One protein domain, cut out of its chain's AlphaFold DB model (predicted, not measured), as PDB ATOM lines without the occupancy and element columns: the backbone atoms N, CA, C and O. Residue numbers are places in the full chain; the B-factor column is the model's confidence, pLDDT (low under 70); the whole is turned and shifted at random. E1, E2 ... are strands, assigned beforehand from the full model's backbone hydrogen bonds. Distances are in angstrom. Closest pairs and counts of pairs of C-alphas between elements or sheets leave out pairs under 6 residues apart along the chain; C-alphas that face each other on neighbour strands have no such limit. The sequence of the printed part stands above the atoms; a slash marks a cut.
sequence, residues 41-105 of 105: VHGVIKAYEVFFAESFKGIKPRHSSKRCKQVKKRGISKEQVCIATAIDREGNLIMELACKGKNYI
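This is residues 41 to 105 of the 105 residues of an uncharacterized protein of Clostridium beijerinckii (UniProt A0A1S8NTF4). With little regular structure, this is a narrow, strongly twisted sheet of three strands, E1, E2 and E3, and a wide loop, residues 54 to 79, at one end, whose residues 58 to 63 stick out. The order E1 - E2 - E3 is a meander, each strand the antiparallel neighbour of the one before. The printed part has 65 residues, 24 of them in strands, and no named helix: all strand. It is loose, with a radius of gyration of the C-alphas of 15.0 A, spanning 45 by 30 by 18 A.

E2, residues 80 to 87, is 22.3 A long. E1, residues 46 to 53, is 23.2 A, from C-alpha 46 at (2.216, 34.519, 25.213). E3, residues 93 to 100, is 21.3 A, to C-alpha 100 at (11.965, 29.750, 5.913).

Inner strand E2 forms hairpins with edge strands E1, at 158 degrees, N 48 and O 85 2.8 A apart, and E3, at 157 degrees, N 84 and O 96 2.9 A apart.

The C-alphas farthest apart, Gly 43 and Pro 61, are 45.9 A apart. The printed part has no cut. E1 to E2 is a long link. Confidence is under 70 at residues 58, 63 to 70, 72 to 75 and 101 to 105.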
ATOM      1  N   VAL A  41      -0.687  24.293  24.492       87.56
ATOM      2  CA  VAL A  41      -0.817  25.453  25.379       87.56
ATOM      3  C   VAL A  41      -2.293  25.794  25.523       87.56
ATOM      4  O   VAL A  41      -3.051  25.659  24.558       87.56
ATOM      5  N   HIS A  42      -2.711  26.240  26.706       87.50
ATOM      6  CA  HIS A  42      -4.110  26.586  26.962       87.50
ATOM      7  C   HIS A  42      -4.253  27.902  27.742       87.50
ATOM      8  O   HIS A  42      -3.350  28.351  28.445       87.50
ATOM      9  N   GLY A  43      -5.420  28.538  27.614       89.25
ATOM     10  CA  GLY A  43      -5.772  29.738  28.370       89.25
ATOM     11  C   GLY A  43      -5.011  30.985  27.916       89.25
ATOM     12  O   GLY A  43      -5.050  31.360  26.745       89.25
ATOM     13  N   VAL A  44      -4.361  31.674  28.861       90.88
ATOM     14  CA  VAL A  44      -3.623  32.916  28.583       90.88
ATOM     15  C   VAL A  44      -2.218  32.581  28.100       90.88
ATOM     16  O   VAL A  44      -1.338  32.244  28.893       90.88
ATOM     17  N   ILE A  45      -2.017  32.729  26.795       92.88
ATOM     18  CA  ILE A  45      -0.793  32.339  26.097       92.88
ATOM     19  C   ILE A  45      -0.021  33.590  25.677       92.88
ATOM     20  O   ILE A  45      -0.597  34.563  25.187       92.88
ATOM     21  N   LYS A  46       1.303  33.558  25.835       92.50
ATOM     22  CA  LYS A  46       2.216  34.519  25.213       92.50
ATOM     23  C   LYS A  46       2.906  33.852  24.035       92.50
ATOM     24  O   LYS A  46       3.672  32.911  24.227       92.50
ATOM     25  N   ALA A  47       2.642  34.359  22.838       91.44
ATOM     26  CA  ALA A  47       3.247  33.881  21.605       91.44
ATOM     27  C   ALA A  47       4.218  34.920  21.035       91.44
ATOM     28  O   ALA A  47       3.927  36.118  21.029       91.44
ATOM     29  N   TYR A  48       5.362  34.451  20.546       89.50
ATOM     30  CA  TYR A  48       6.396  35.263  19.918       89.50
ATOM     31  C   TYR A  48       7.035  34.519  18.749       89.50
ATOM     32  O   TYR A  48       7.145  33.292  18.750       89.50
ATOM     33  N   GLU A  49       7.538  35.284  17.788       86.62
ATOM     34  CA  GLU A  49       8.381  34.782  16.710       86.62
ATOM     35  C   GLU A  49       9.835  35.177  16.962       86.62
ATOM     36  O   GLU A  49      10.142  36.338  17.252       86.62
ATOM     37  N   VAL A  50      10.745  34.214  16.828       86.62
ATOM     38  CA  VAL A  50      12.186  34.440  16.968       86.62
ATOM     39  C   VAL A  50      12.891  34.040  15.679       86.62
ATOM     40  O   VAL A  50      12.725  32.931  15.175       86.62
ATOM     41  N   PHE A  51      13.718  34.942  15.149       84.62
ATOM     42  CA  PHE A  51      14.444  34.734  13.898       84.62
ATOM     43  C   PHE A  51      15.909  34.384  14.161       84.62
ATOM     44  O   PHE A  51      16.625  35.120  14.841       84.62
ATOM     45  N   PHE A  52      16.378  33.295  13.551       81.75
ATOM     46  CA  PHE A  52      17.776  32.869  13.614       81.75
ATOM     47  C   PHE A  52      18.391  32.799  12.223       81.75
ATOM     48  O   PHE A  52      17.760  32.330  11.283       81.75
ATOM     49  N   ALA A  53      19.649  33.225  12.093       82.25
ATOM     50  CA  ALA A  53      20.411  33.034  10.862       82.25
ATOM     51  C   ALA A  53      20.606  31.536  10.594       82.25
ATOM     52  O   ALA A  53      21.150  30.818  11.441       82.25
ATOM     53  N   GLU A  54      20.195  31.066   9.420       79.31
ATOM     54  CA  GLU A  54      20.328  29.655   9.076       79.31
ATOM     55  C   GLU A  54      21.807  29.265   8.915       79.31
ATOM     56  O   GLU A  54      22.610  29.988   8.314       79.31
ATOM     57  N   SER A  55      22.196  28.108   9.462       76.06
ATOM     58  CA  SER A  55      23.574  27.623   9.395       76.06
ATOM     59  C   SER A  55      23.638  26.153   8.996       76.06
ATOM     60  O   SER A  55      23.291  25.272   9.772       76.06
ATOM     61  N   PHE A  56      24.200  25.877   7.819       75.50
ATOM     62  CA  PHE A  56      24.441  24.519   7.307       75.50
ATOM     63  C   PHE A  56      25.767  23.927   7.807       75.50
ATOM     64  O   PHE A  56      26.524  23.288   7.070       75.50
ATOM     65  N   LYS A  57      26.132  24.205   9.061       71.62
ATOM     66  CA  LYS A  57      27.398  23.729   9.623       71.62
ATOM     67  C   LYS A  57      27.362  22.202   9.747       71.62
ATOM     68  O   LYS A  57      26.561  21.672  10.497       71.62
ATOM     69  N   GLY A  58      28.274  21.521   9.052       68.50
ATOM     70  CA  GLY A  58      28.367  20.054   9.045       68.50
ATOM     71  C   GLY A  58      27.877  19.404   7.748       68.50
ATOM     72  O   GLY A  58      28.268  18.278   7.471       68.50
ATOM     73  N   ILE A  59      27.131  20.134   6.913       74.75
ATOM     74  CA  ILE A  59      26.696  19.679   5.585       74.75
ATOM     75  C   ILE A  59      27.769  20.059   4.549       74.75
ATOM     76  O   ILE A  59      28.362  21.142   4.632       74.75
ATOM     77  N   LYS A  60      28.057  19.162   3.598       79.12
ATOM     78  CA  LYS A  60      28.980  19.393   2.474       79.12
ATOM     79  C   LYS A  60      28.272  19.083   1.142       79.12
ATOM     80  O   LYS A  60      27.565  18.082   1.102       79.12
ATOM     81  N   PRO A  61      28.502  19.869   0.071       73.25
ATOM     82  CA  PRO A  61      29.318  21.087   0.013       73.25
ATOM     83  C   PRO A  61      28.620  22.287   0.682       73.25
ATOM     84  O   PRO A  61      27.397  22.377   0.700       73.25
ATOM     85  N   ARG A  62      29.394  23.222   1.253       70.81
ATOM     86  CA  ARG A  62      28.856  24.467   1.834       70.81
ATOM     87  C   ARG A  62      29.772  25.652   1.575       70.81
ATOM     88  O   ARG A  62      30.993  25.510   1.598       70.81
ATOM     89  N   HIS A  63      29.185  26.841   1.477       69.31
ATOM     90  CA  HIS A  63      29.948  28.082   1.553       69.31
ATOM     91  C   HIS A  63      30.460  28.330   2.981       69.31
ATOM     92  O   HIS A  63      29.828  27.967   3.986       69.31
ATOM     93  N   SER A  64      31.641  28.939   3.090       67.69
ATOM     94  CA  SER A  64      32.169  29.389   4.374       67.69
ATOM     95  C   SER A  64      31.295  30.529   4.912       67.69
ATOM     96  O   SER A  64      30.869  31.424   4.186       67.69
ATOM     97  N   SER A  65      30.979  30.491   6.205       66.88
ATOM     98  CA  SER A  65      30.226  31.546   6.881       66.88
ATOM     99  C   SER A  65      30.903  31.889   8.201       66.88
ATOM    100  O   SER A  65      31.446  31.013   8.885       66.88
ATOM    101  N   LYS A  66      30.910  33.181   8.549       67.25
ATOM    102  CA  LYS A  66      31.401  33.645   9.850       67.25
ATOM    103  C   LYS A  66      30.402  33.248  10.939       67.25
ATOM    104  O   LYS A  66      29.191  33.238  10.717       67.25
ATOM    105  N   ARG A  67      30.913  32.908  12.123       64.31
ATOM    106  CA  ARG A  67      30.081  32.657  13.308       64.31
ATOM    107  C   ARG A  67      29.312  33.937  13.648       64.31
ATOM    108  O   ARG A  67      29.900  35.009  13.579       64.31
ATOM    109  N   CYS A  68      28.030  33.812  13.995       61.84
ATOM    110  CA  CYS A  68      27.136  34.960  14.197       61.84
ATOM    111  C   CYS A  68      27.121  35.902  12.983       61.84
ATOM    112  O   CYS A  68      27.251  37.115  13.132       61.84
ATOM    113  N   LYS A  69      27.022  35.341  11.767       67.00
ATOM    114  CA  LYS A  69      26.862  36.136  10.548       67.00
ATOM    115  C   LYS A  69      25.693  37.103  10.756       67.00
ATOM    116  O   LYS A  69      24.578  36.662  11.019       67.00
ATOM    117  N   GLN A  70      25.970  38.400  10.647       65.19
ATOM    118  CA  GLN A  70      24.922  39.409  10.621       65.19
ATOM    119  C   GLN A  70      24.056  39.150   9.392       65.19
ATOM    120  O   GLN A  70      24.562  39.059   8.268       65.19
ATOM    121  N   VAL A  71      22.763  38.969   9.626       70.31
ATOM    122  CA  VAL A  71      21.786  38.854   8.549       70.31
ATOM    123  C   VAL A  71      21.568  40.247   7.996       70.31
ATOM    124  O   VAL A  71      21.377  41.195   8.757       70.31
ATOM    125  N   LYS A  72      21.638  40.379   6.671       69.31
ATOM    126  CA  LYS A  72      21.554  41.693   6.024       69.31
ATOM    127  C   LYS A  72      20.122  42.224   5.971       69.31
ATOM    128  O   LYS A  72      19.921  43.430   5.913       69.31
ATOM    129  N   LYS A  73      19.135  41.325   5.959       69.56
ATOM    130  CA  LYS A  73      17.707  41.644   5.850       69.56
ATOM    131  C   LYS A  73      16.998  41.364   7.175       69.56
ATOM    132  O   LYS A  73      17.209  40.318   7.779       69.56
ATOM    133  N   ARG A  74      16.153  42.298   7.614       65.19
ATOM    134  CA  ARG A  74      15.285  42.136   8.789       65.19
ATOM    135  C   ARG A  74      13.982  41.442   8.369       65.19
ATOM    136  O   ARG A  74      13.432  41.786   7.328       65.19
ATOM    137  N   GLY A  75      13.485  40.511   9.184       67.75
ATOM    138  CA  GLY A  75      12.224  39.800   8.944       67.75
ATOM    139  C   GLY A  75      12.358  38.577   8.027       67.75
ATOM    140  O   GLY A  75      13.434  37.998   7.875       67.75
ATOM    141  N   ILE A  76      11.239  38.173   7.419       70.31
ATOM    142  CA  ILE A  76      11.112  36.966   6.589       70.31
ATOM    143  C   ILE A  76      12.100  37.025   5.411       70.31
ATOM    144  O   ILE A  76      11.943  37.809   4.479       70.31
ATOM    145  N   SER A  77      13.133  36.183   5.440       74.19
ATOM    146  CA  SER A  77      14.161  36.121   4.396       74.19
ATOM    147  C   SER A  77      14.695  34.699   4.227       74.19
ATOM    148  O   SER A  77      14.539  33.862   5.109       74.19
ATOM    149  N   LYS A  78      15.361  34.416   3.099       75.06
ATOM    150  CA  LYS A  78      16.038  33.123   2.864       75.06
ATOM    151  C   LYS A  78      17.272  32.910   3.744       75.06
ATOM    152  O   LYS A  78      17.833  31.825   3.759       75.06
ATOM    153  N   GLU A  79      17.736  33.956   4.423       77.19
ATOM    154  CA  GLU A  79      18.919  33.904   5.286       77.19
ATOM    155  C   GLU A  79      18.564  33.522   6.732       77.19
ATOM    156  O   GLU A  79      19.465  33.230   7.524       77.19
ATOM    157  N   GLN A  80      17.273  33.544   7.082       83.56
ATOM    158  CA  GLN A  80      16.776  33.305   8.431       83.56
ATOM    159  C   GLN A  80      15.681  32.245   8.468       83.56
ATOM    160  O   GLN A  80      14.869  32.106   7.554       83.56
ATOM    161  N   VAL A  81      15.644  31.536   9.587       86.19
ATOM    162  CA  VAL A  81      14.562  30.638   9.971       86.19
ATOM    163  C   VAL A  81      13.735  31.333  11.044       86.19
ATOM    164  O   VAL A  81      14.304  31.898  11.983       86.19
ATOM    165  N   CYS A  82      12.411  31.289  10.903       86.31
ATOM    166  CA  CYS A  82      11.478  31.718  11.939       86.31
ATOM    167  C   CYS A  82      11.120  30.532  12.838       86.31
ATOM    168  O   CYS A  82      10.723  29.470  12.346       86.31
ATOM    169  N   ILE A  83      11.257  30.727  14.146       87.88
ATOM    170  CA  ILE A  83      10.786  29.808  15.177       87.88
ATOM    171  C   ILE A  83       9.590  30.468  15.856       87.88
ATOM    172  O   ILE A  83       9.735  31.525  16.475       87.88
ATOM    173  N   ALA A  84       8.421  29.845  15.732       89.12
ATOM    174  CA  ALA A  84       7.245  30.230  16.491       89.12
ATOM    175  C   ALA A  84       7.361  29.636  17.893       89.12
ATOM    176  O   ALA A  84       7.652  28.449  18.057       89.12
ATOM    177  N   THR A  85       7.161  30.477  18.898       90.00
ATOM    178  CA  THR A  85       7.251  30.099  20.305       90.00
ATOM    179  C   THR A  85       5.991  30.530  21.034       90.00
ATOM    180  O   THR A  85       5.508  31.641  20.820       90.00
ATOM    181  N   ALA A  86       5.455  29.668  21.887       90.88
ATOM    182  CA  ALA A  86       4.293  29.970  22.710       90.88
ATOM    183  C   ALA A  86       4.482  29.384  24.106       90.88
ATOM    184  O   ALA A  86       4.885  28.231  24.230       90.88
ATOM    185  N   ILE A  87       4.189  30.175  25.136       90.69
ATOM    186  CA  ILE A  87       4.230  29.746  26.535       90.69
ATOM    187  C   ILE A  87       2.929  30.133  27.237       90.69
ATOM    188  O   ILE A  87       2.433  31.249  27.049       90.69
ATOM    189  N   ASP A  88       2.373  29.228  28.033       91.44
ATOM    190  CA  ASP A  88       1.231  29.526  28.901       91.44
ATOM    191  C   ASP A  88       1.664  29.838  30.348       91.44
ATOM    192  O   ASP A  88       2.851  29.935  30.665       91.44
ATOM    193  N   ARG A  89       0.692  30.071  31.239       89.62
ATOM    194  CA  ARG A  89       0.965  30.344  32.663       89.62
ATOM    195  C   ARG A  89       1.307  29.097  33.478       89.62
ATOM    196  O   ARG A  89       1.869  29.246  34.559       89.62
ATOM    197  N   GLU A  90       0.957  27.916  32.985       85.44
ATOM    198  CA  GLU A  90       1.240  26.633  33.636       85.44
ATOM    199  C   GLU A  90       2.665  26.151  33.326       85.44
ATOM    200  O   GLU A  90       3.190  25.270  34.002       85.44
ATOM    201  N   GLY A  91       3.326  26.793  32.358       81.69
ATOM    202  CA  GLY A  91       4.698  26.509  31.961       81.69
ATOM    203  C   GLY A  91       4.795  25.574  30.759       81.69
ATOM    204  O   GLY A  91       5.907  25.162  30.416       81.69
ATOM    205  N   ASN A  92       3.678  25.268  30.091       86.38
ATOM    206  CA  ASN A  92       3.713  24.531  28.836       86.38
ATOM    207  C   ASN A  92       4.310  25.426  27.751       86.38
ATOM    208  O   ASN A  92       3.948  26.597  27.605       86.38
ATOM    209  N   LEU A  93       5.245  24.862  26.993       87.19
ATOM    210  CA  LEU A  93       6.021  25.564  25.982       87.19
ATOM    211  C   LEU A  93       5.918  24.820  24.656       87.19
ATOM    212  O   LEU A  93       6.166  23.618  24.588       87.19
ATOM    213  N   ILE A  94       5.637  25.558  23.588       87.44
ATOM    214  CA  ILE A  94       5.723  25.069  22.215       87.44
ATOM    215  C   ILE A  94       6.781  25.891  21.495       87.44
ATOM    216  O   ILE A  94       6.786  27.120  21.574       87.44
ATOM    217  N   MET A  95       7.685  25.211  20.794       87.75
ATOM    218  CA  MET A  95       8.666  25.832  19.911       87.75
ATOM    219  C   MET A  95       8.731  25.037  18.617       87.75
ATOM    220  O   MET A  95       9.195  23.898  18.611       87.75
ATOM    221  N   GLU A  96       8.296  25.642  17.519       85.25
ATOM    222  CA  GLU A  96       8.262  24.973  16.223       85.25
ATOM    223  C   GLU A  96       8.878  25.840  15.132       85.25
ATOM    224  O   GLU A  96       8.831  27.072  15.149       85.25
ATOM    225  N   LEU A  97       9.488  25.169  14.157       85.75
ATOM    226  CA  LEU A  97      10.011  25.821  12.970       85.75
ATOM    227  C   LEU A  97       8.827  26.211  12.085       85.75
ATOM    228  O   LEU A  97       8.226  25.352  11.447       85.75
ATOM    229  N   ALA A  98       8.494  27.499  12.055       83.25
ATOM    230  CA  ALA A  98       7.316  27.982  11.345       83.25
ATOM    231  C   ALA A  98       7.581  28.105   9.841       83.25
ATOM    232  O   ALA A  98       6.862  27.542   9.017       83.25
ATOM    233  N   CYS A  99       8.616  28.861   9.460       74.75
ATOM    234  CA  CYS A  99       8.883  29.185   8.059       74.75
ATOM    235  C   CYS A  99      10.377  29.419   7.793       74.75
ATOM    236  O   CYS A  99      11.101  29.972   8.625       74.75
ATOM    237  N   LYS A 100      10.811  29.108   6.568       70.12
ATOM    238  CA  LYS A 100      11.965  29.750   5.913       70.12
ATOM    239  C   LYS A 100      11.407  30.754   4.906       70.12
ATOM    240  O   LYS A 100      10.341  30.499   4.354       70.12
ATOM    241  N   GLY A 101      12.049  31.909   4.727       57.38
ATOM    242  CA  GLY A 101      11.399  33.079   4.128       57.38
ATOM    243  C   GLY A 101      10.589  32.849   2.838       57.38
ATOM    244  O   GLY A 101      11.019  32.104   1.962       57.38
ATOM    245  N   LYS A 102       9.435  33.529   2.713       50.19
ATOM    246  CA  LYS A 102       8.581  33.542   1.510       50.19
ATOM    247  C   LYS A 102       9.393  33.933   0.267       50.19
ATOM    248  O   LYS A 102      10.039  34.981   0.246       50.19
ATOM    249  N   ASN A 103       9.308  33.118  -0.785       41.22
ATOM    250  CA  ASN A 103       9.548  33.580  -2.149       41.22
ATOM    251  C   ASN A 103       8.379  34.499  -2.518       41.22
ATOM    252  O   ASN A 103       7.290  34.004  -2.787       41.22
ATOM    253  N   TYR A 104       8.584  35.812  -2.509       37.88
ATOM    254  CA  TYR A 104       7.835  36.652  -3.435       37.88
ATOM    255  C   TYR A 104       8.520  36.460  -4.793       37.88
ATOM    256  O   TYR A 104       9.677  36.857  -4.954       37.88
ATOM    257  N   ILE A 105       7.866  35.701  -5.677       35.72
ATOM    258  CA  ILE A 105       8.005  35.870  -7.128       35.72
ATOM    259  C   ILE A 105       7.091  37.035  -7.486       35.72
ATOM    260  O   ILE A 105       5.975  37.064  -6.916       35.72
TER     261      ILE A 105